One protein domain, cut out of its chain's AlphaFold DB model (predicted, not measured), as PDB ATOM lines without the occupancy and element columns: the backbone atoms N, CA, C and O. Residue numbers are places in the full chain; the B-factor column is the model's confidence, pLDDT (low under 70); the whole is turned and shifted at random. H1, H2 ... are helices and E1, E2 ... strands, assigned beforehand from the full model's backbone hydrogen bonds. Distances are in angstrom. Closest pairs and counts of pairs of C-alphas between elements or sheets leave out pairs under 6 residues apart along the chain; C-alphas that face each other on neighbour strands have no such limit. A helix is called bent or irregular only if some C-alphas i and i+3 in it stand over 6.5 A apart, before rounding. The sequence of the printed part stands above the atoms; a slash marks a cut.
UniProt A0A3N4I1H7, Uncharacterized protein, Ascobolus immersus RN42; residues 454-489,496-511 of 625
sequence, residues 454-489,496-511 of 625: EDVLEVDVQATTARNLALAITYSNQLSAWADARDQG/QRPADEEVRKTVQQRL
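AT A GLANCE: This is residues 454 to 489 and 496 to 511 of the 625 residues of an uncharacterized protein of Ascobolus immersus RN42 (UniProt A0A3N4I1H7). Picture a thin rod: one long helix, H1, with a narrow two-stranded antiparallel ribbon, E1 and E2, beyond its first end. E1 leads into the helix, and after a cut the printed part comes back beside H1 through residues 496 to 503 into E2; the far tip, residues 480 to 489, of which 480 to 487 belong to H1, sticks out with nothing beside it. The printed part has 52 residues with one named helix and two named strands, in the order E1, H1, E2, and its class is mixed, helices and strands. It is extended, with a radius of gyration of the C-alphas of 17.4 A, and the C-alphas span 62 by 14 by 8 A.

HOW THE PARTS SIT: Start at E1, residues 454 to 459, and set it beside E2, residues 504 to 510. These neighbour strands are antiparallel, with 140 degrees between their N-to-C directions. Look at C-alphas that face each other: those of Asp 455 and Gln 508 are 4.7 A apart, and those of Val 459 and Arg 504 are 4.5 A apart. Check the backbone too: N 456 and O 507 are 2.9 A apart and N 507 and O 456 are 2.8 A apart, both within hydrogen-bond range. From E1 a tight link of 1 residue leads to H1, residues 461 to 487. In H1 every O i to N i+4 pair is within hydrogen-bond range. Between H1 and E2 you will find 1 pair of C-alphas within 8 A, those of Thr 464 and Arg 504, 7.9 A apart; the two centres are 30.2 A apart.

IN THESE COORDINATES: Find C-alpha 454 at (-7.739, 28.529, -8.967); from there E1 runs 15.8 A to C-alpha 459. Next find C-alpha 461 at (1.605, 31.345, 8.922), where H1 begins; its 27 residues run 38.5 A to C-alpha 487 at (4.294, 18.183, 44.976). H1 is not bent. After the cut, go to C-alpha 504; E2 runs 18.3 A from there to C-alpha 510 at (-3.670, 33.088, -10.946).

THE WHOLE: The two C-alphas farthest apart are those of Gly 489 and Leu 511, at 62.6 A, while the first and last printed C-alphas, of Glu 454 and Leu 511, are 6.7 A apart. Without residues 480 to 489, which stand free, the body spans 48 by 15 by 8 A. Residues 490 to 495 are not printed, and C-alphas 489 and 496 are 19.9 A apart across this cut, which falls in the link from H1 to E2. In this predicted model the mean pLDDT of the printed part is 90.8, and no printed residue is under 70.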
ATOM      1  N   GLU A 454      -7.423  29.744  -9.707       90.88
ATOM      2  CA  GLU A 454      -7.739  28.529  -8.967       90.88
ATOM      3  C   GLU A 454      -7.666  28.792  -7.461       90.88
ATOM      4  O   GLU A 454      -6.879  29.617  -6.991       90.88
ATOM      5  N   ASP A 455      -8.499  28.086  -6.703       89.50
ATOM      6  CA  ASP A 455      -8.479  28.136  -5.248       89.50
ATOM      7  C   ASP A 455      -7.418  27.166  -4.721       89.50
ATOM      8  O   ASP A 455      -7.555  25.944  -4.836       89.50
ATOM      9  N   VAL A 456      -6.362  27.708  -4.115       90.06
ATOM     10  CA  VAL A 456      -5.265  26.937  -3.522       90.06
ATOM     11  C   VAL A 456      -5.302  27.082  -2.007       90.06
ATOM     12  O   VAL A 456      -5.563  28.154  -1.461       90.06
ATOM     13  N   LEU A 457      -5.051  25.980  -1.300       91.00
ATOM     14  CA  LEU A 457      -4.913  25.991   0.152       91.00
ATOM     15  C   LEU A 457      -3.471  26.337   0.520       91.00
ATOM     16  O   LEU A 457      -2.580  25.497   0.403       91.00
ATOM     17  N   GLU A 458      -3.261  27.550   1.014       91.00
ATOM     18  CA  GLU A 458      -1.977  27.985   1.558       91.00
ATOM     19  C   GLU A 458      -1.973  27.910   3.086       91.00
ATOM     20  O   GLU A 458      -3.000  28.075   3.751       91.00
ATOM     21  N   VAL A 459      -0.795  27.672   3.665       90.62
ATOM     22  CA  VAL A 459      -0.618  27.717   5.120       90.62
ATOM     23  C   VAL A 459      -0.708  29.169   5.581       90.62
ATOM     24  O   VAL A 459       0.093  30.019   5.185       90.62
ATOM     25  N   ASP A 460      -1.664  29.460   6.458       92.12
ATOM     26  CA  ASP A 460      -1.730  30.748   7.132       92.12
ATOM     27  C   ASP A 460      -0.701  30.759   8.262       92.12
ATOM     28  O   ASP A 460      -0.956  30.279   9.368       92.12
ATOM     29  N   VAL A 461       0.485  31.294   7.973       91.94
ATOM     30  CA  VAL A 461       1.605  31.345   8.922       91.94
ATOM     31  C   VAL A 461       1.217  32.085  10.205       91.94
ATOM     32  O   VAL A 461       1.607  31.660  11.293       91.94
ATOM     33  N   GLN A 462       0.431  33.163  10.110       90.12
ATOM     34  CA  GLN A 462       0.042  33.951  11.280       90.12
ATOM     35  C   GLN A 462      -0.971  33.193  12.137       90.12
ATOM     36  O   GLN A 462      -0.760  33.053  13.342       90.12
ATOM     37  N   ALA A 463      -2.025  32.651  11.522       89.69
ATOM     38  CA  ALA A 463      -3.032  31.879  12.244       89.69
ATOM     39  C   ALA A 463      -2.449  30.582  12.827       89.69
ATOM     40  O   ALA A 463      -2.728  30.251  13.977       89.69
ATOM     41  N   THR A 464      -1.574  29.900  12.083       90.94
ATOM     42  CA  THR A 464      -0.825  28.713  12.533       90.94
ATOM     43  C   THR A 464       0.039  29.042  13.747       90.94
ATOM     44  O   THR A 464      -0.021  28.356  14.766       90.94
ATOM     45  N   THR A 465       0.797  30.142  13.692       92.06
ATOM     46  CA  THR A 465       1.636  30.576  14.819       92.06
ATOM     47  C   THR A 465       0.787  30.921  16.040       92.06
ATOM     48  O   THR A 465       1.091  30.471  17.141       92.06
ATOM     49  N   ALA A 466      -0.302  31.675  15.864       91.44
ATOM     50  CA  ALA A 466      -1.202  32.044  16.955       91.44
ATOM     51  C   ALA A 466      -1.873  30.817  17.595       91.44
ATOM     52  O   ALA A 466      -1.961  30.723  18.821       91.44
ATOM     53  N   ARG A 467      -2.295  29.847  16.776       91.56
ATOM     54  CA  ARG A 467      -2.885  28.578  17.218       91.56
ATOM     55  C   ARG A 467      -1.892  27.763  18.044       91.56
ATOM     56  O   ARG A 467      -2.208  27.373  19.166       91.56
ATOM     57  N   ASN A 468      -0.677  27.581  17.532       91.94
ATOM     58  CA  ASN A 468       0.365  26.811  18.211       91.94
ATOM     59  C   ASN A 468       0.877  27.512  19.472       91.94
ATOM     60  O   ASN A 468       1.160  26.849  20.470       91.94
ATOM     61  N   LEU A 469       0.900  28.849  19.493       92.44
ATOM     62  CA  LEU A 469       1.165  29.618  20.709       92.44
ATOM     63  C   LEU A 469       0.084  29.363  21.772       92.44
ATOM     64  O   LEU A 469       0.410  29.093  22.925       92.44
ATOM     65  N   ALA A 470      -1.197  29.407  21.395       90.88
ATOM     66  CA  ALA A 470      -2.300  29.144  22.317       90.88
ATOM     67  C   ALA A 470      -2.263  27.705  22.866       90.88
ATOM     68  O   ALA A 470      -2.455  27.498  24.068       90.88
ATOM     69  N   LEU A 471      -1.956  26.719  22.018       91.81
ATOM     70  CA  LEU A 471      -1.739  25.329  22.433       91.81
ATOM     71  C   LEU A 471      -0.559  25.206  23.407       91.81
ATOM     72  O   LEU A 471      -0.690  24.549  24.440       91.81
ATOM     73  N   ALA A 472       0.561  25.880  23.132       91.69
ATOM     74  CA  ALA A 472       1.732  25.880  24.005       91.69
ATOM     75  C   ALA A 472       1.448  26.526  25.371       91.69
ATOM     76  O   ALA A 472       1.837  25.968  26.396       91.69
ATOM     77  N   ILE A 473       0.728  27.655  25.407       92.31
ATOM     78  CA  ILE A 473       0.311  28.317  26.656       92.31
ATOM     79  C   ILE A 473      -0.615  27.397  27.458       92.31
ATOM     80  O   ILE A 473      -0.419  27.207  28.658       92.31
ATOM     81  N   THR A 474      -1.591  26.774  26.795       92.25
ATOM     82  CA  THR A 474      -2.541  25.857  27.441       92.25
ATOM     83  C   THR A 474      -1.820  24.646  28.028       92.25
ATOM     84  O   THR A 474      -2.043  24.293  29.185       92.25
ATOM     85  N   TYR A 475      -0.900  24.052  27.266       93.38
ATOM     86  CA  TYR A 475      -0.058  22.956  27.733       93.38
ATOM     87  C   TYR A 475       0.840  23.378  28.903       93.38
ATOM     88  O   TYR A 475       0.945  22.646  29.885       93.38
ATOM     89  N   SER A 476       1.443  24.570  28.846       93.06
ATOM     90  CA  SER A 476       2.251  25.106  29.944       93.06
ATOM     91  C   SER A 476       1.429  25.248  31.225       93.06
ATOM     92  O   SER A 476       1.888  24.838  32.287       93.06
ATOM     93  N   ASN A 477       0.198  25.760  31.132       93.06
ATOM     94  CA  ASN A 477      -0.699  25.891  32.282       93.06
ATOM     95  C   ASN A 477      -1.075  24.522  32.873       93.06
ATOM     96  O   ASN A 477      -1.061  24.350  34.090       93.06
ATOM     97  N   GLN A 478      -1.360  23.530  32.020       92.12
ATOM     98  CA  GLN A 478      -1.634  22.155  32.455       92.12
ATOM     99  C   GLN A 478      -0.416  21.509  33.125       92.12
ATOM    100  O   GLN A 478      -0.561  20.801  34.120       92.12
ATOM    101  N   LEU A 479       0.787  21.752  32.597       93.50
ATOM    102  CA  LEU A 479       2.026  21.206  33.141       93.50
ATOM    103  C   LEU A 479       2.363  21.816  34.509       93.50
ATOM    104  O   LEU A 479       2.747  21.069  35.407       93.50
ATOM    105  N   SER A 480       2.186  23.130  34.678       92.69
ATOM    106  CA  SER A 480       2.364  23.804  35.970       92.69
ATOM    107  C   SER A 480       1.381  23.275  37.014       92.69
ATOM    108  O   SER A 480       1.802  22.852  38.086       92.69
ATOM    109  N   ALA A 481       0.091  23.176  36.671       90.00
ATOM    110  CA  ALA A 481      -0.922  22.630  37.576       90.00
ATOM    111  C   ALA A 481      -0.639  21.165  37.965       90.00
ATOM    112  O   ALA A 481      -0.847  20.768  39.111       90.00
ATOM    113  N   TRP A 482      -0.139  20.354  37.027       93.12
ATOM    114  CA  TRP A 482       0.293  18.987  37.319       93.12
ATOM    115  C   TRP A 482       1.504  18.948  38.261       93.12
ATOM    116  O   TRP A 482       1.538  18.108  39.159       93.12
ATOM    117  N   ALA A 483       2.485  19.839  38.078       91.19
ATOM    118  CA  ALA A 483       3.654  19.920  38.952       91.19
ATOM    119  C   ALA A 483       3.250  20.271  40.394       91.19
ATOM    120  O   ALA A 483       3.646  19.562  41.318       91.19
ATOM    121  N   ASP A 484       2.375  21.265  40.567       91.75
ATOM    122  CA  ASP A 484       1.844  21.655  41.878       91.75
ATOM    123  C   ASP A 484       1.082  20.499  42.551       91.75
ATOM    124  O   ASP A 484       1.287  20.202  43.729       91.75
ATOM    125  N   ALA A 485       0.230  19.790  41.799       88.06
ATOM    126  CA  ALA A 485      -0.527  18.647  42.311       88.06
ATOM    127  C   ALA A 485       0.376  17.461  42.700       88.06
ATOM    128  O   ALA A 485       0.096  16.762  43.681       88.06
ATOM    129  N   ARG A 486       1.465  17.241  41.951       90.19
ATOM    130  CA  ARG A 486       2.471  16.213  42.246       90.19
ATOM    131  C   ARG A 486       3.195  16.511  43.553       90.19
ATOM    132  O   ARG A 486       3.368  15.604  44.365       90.19
ATOM    133  N   ASP A 487       3.592  17.761  43.763       89.19
ATOM    134  CA  ASP A 487       4.294  18.183  44.976       89.19
ATOM    135  C   ASP A 487       3.370  18.144  46.213       89.19
ATOM    136  O   ASP A 487       3.832  17.913  47.329       89.19
ATOM    137  N   GLN A 488       2.050  18.231  46.010       89.75
ATOM    138  CA  GLN A 488       1.019  17.965  47.027       89.75
ATOM    139  C   GLN A 488       0.719  16.465  47.247       89.75
ATOM    140  O   GLN A 488      -0.173  16.119  48.019       89.75
ATOM    141  N   GLY A 489       1.451  15.558  46.592       85.69
ATOM    142  CA  GLY A 489       1.332  14.107  46.775       85.69
ATOM    143  C   GLY A 489       0.295  13.415  45.881       85.69
ATOM    144  O   GLY A 489       0.050  12.220  46.047       85.69
ATOM    145  N   GLN A 496       0.547  15.510  28.065       90.50
ATOM    146  CA  GLN A 496       1.383  15.358  26.876       90.50
ATOM    147  C   GLN A 496       1.381  16.648  26.063       90.50
ATOM    148  O   GLN A 496       0.363  17.337  25.990       90.50
ATOM    149  N   ARG A 497       2.522  16.972  25.445       87.75
ATOM    150  CA  ARG A 497       2.611  18.131  24.558       87.75
ATOM    151  C   ARG A 497       1.704  17.885  23.340       87.75
ATOM    152  O   ARG A 497       1.903  16.867  22.675       87.75
ATOM    153  N   PRO A 498       0.746  18.780  23.041       87.31
ATOM    154  CA  PRO A 498      -0.057  18.667  21.830       87.31
ATOM    155  C   PRO A 498       0.837  18.801  20.590       87.31
ATOM    156  O   PRO A 498       1.840  19.520  20.621       87.31
ATOM    157  N   ALA A 499       0.490  18.083  19.521       90.31
ATOM    158  CA  ALA A 499       1.147  18.247  18.229       90.31
ATOM    159  C   ALA A 499       0.853  19.644  17.666       90.31
ATOM    160  O   ALA A 499      -0.216  20.200  17.922       90.31
ATOM    161  N   ASP A 500       1.801  20.195  16.910       87.44
ATOM    162  CA  ASP A 500       1.594  21.472  16.236       87.44
ATOM    163  C   ASP A 500       0.496  21.304  15.165       87.44
ATOM    164  O   ASP A 500       0.483  20.328  14.411       87.44
ATOM    165  N   GLU A 501      -0.443  22.248  15.118       88.06
ATOM    166  CA  GLU A 501      -1.538  22.293  14.149       88.06
ATOM    167  C   GLU A 501      -1.195  23.269  13.017       88.06
ATOM    168  O   GLU A 501      -0.706  24.371  13.271       88.06
ATOM    169  N   GLU A 502      -1.488  22.895  11.768       91.12
ATOM    170  CA  GLU A 502      -1.419  23.796  10.611       91.12
ATOM    171  C   GLU A 502      -2.803  24.378  10.313       91.12
ATOM    172  O   GLU A 502      -3.762  23.641  10.069       91.12
ATOM    173  N   VAL A 503      -2.903  25.706  10.267       90.31
ATOM    174  CA  VAL A 503      -4.112  26.399   9.813       90.31
ATOM    175  C   VAL A 503      -3.942  26.742   8.338       90.31
ATOM    176  O   VAL A 503      -3.004  27.444   7.960       90.31
ATOM    177  N   ARG A 504      -4.851  26.246   7.494       90.88
ATOM    178  CA  ARG A 504      -4.863  26.529   6.052       90.88
ATOM    179  C   ARG A 504      -5.945  27.543   5.714       90.88
ATOM    180  O   ARG A 504      -7.043  27.477   6.264       90.88
ATOM    181  N   LYS A 505      -5.636  28.445   4.788       91.31
ATOM    182  CA  LYS A 505      -6.581  29.395   4.200       91.31
ATOM    183  C   LYS A 505      -6.665  29.179   2.694       91.31
ATOM    184  O   LYS A 505      -5.676  28.818   2.060       91.31
ATOM    185  N   THR A 506      -7.839  29.417   2.129       90.19
ATOM    186  CA  THR A 506      -8.028  29.413   0.679       90.19
ATOM    187  C   THR A 506      -7.557  30.746   0.109       90.19
ATOM    188  O   THR A 506      -7.973  31.803   0.586       90.19
ATOM    189  N   VAL A 507      -6.681  30.699  -0.889       89.56
ATOM    190  CA  VAL A 507      -6.173  31.861  -1.622       89.56
ATOM    191  C   VAL A 507      -6.412  31.629  -3.107       89.56
ATOM    192  O   VAL A 507      -6.170  30.534  -3.611       89.56
ATOM    193  N   GLN A 508      -6.874  32.660  -3.811       89.12
ATOM    194  CA  GLN A 508      -6.980  32.613  -5.265       89.12
ATOM    195  C   GLN A 508      -5.608  32.830  -5.893       89.12
ATOM    196  O   GLN A 508      -5.018  33.906  -5.778       89.12
ATOM    197  N   GLN A 509      -5.111  31.803  -6.573       89.50
ATOM    198  CA  GLN A 509      -3.879  31.853  -7.338       89.50
ATOM    199  C   GLN A 509      -4.205  31.988  -8.823       89.50
ATOM    200  O   GLN A 509      -5.042  31.275  -9.368       89.50
ATOM    201  N   ARG A 510      -3.528  32.913  -9.501       91.88
ATOM    202  CA  ARG A 510      -3.670  33.088 -10.946       91.88
ATOM    203  C   ARG A 510      -2.969  31.963 -11.706       91.88
ATOM    204  O   ARG A 510      -1.780  31.722 -11.499       91.88
ATOM    205  N   LEU A 511      -3.696  31.357 -12.635       92.56
ATOM    206  CA  LEU A 511      -3.198  30.349 -13.562       92.56
ATOM    207  C   LEU A 511      -2.386  30.982 -14.699       92.56
ATOM    208  O   LEU A 511      -2.695  32.076 -15.191       92.56
TER     209      LEU A 511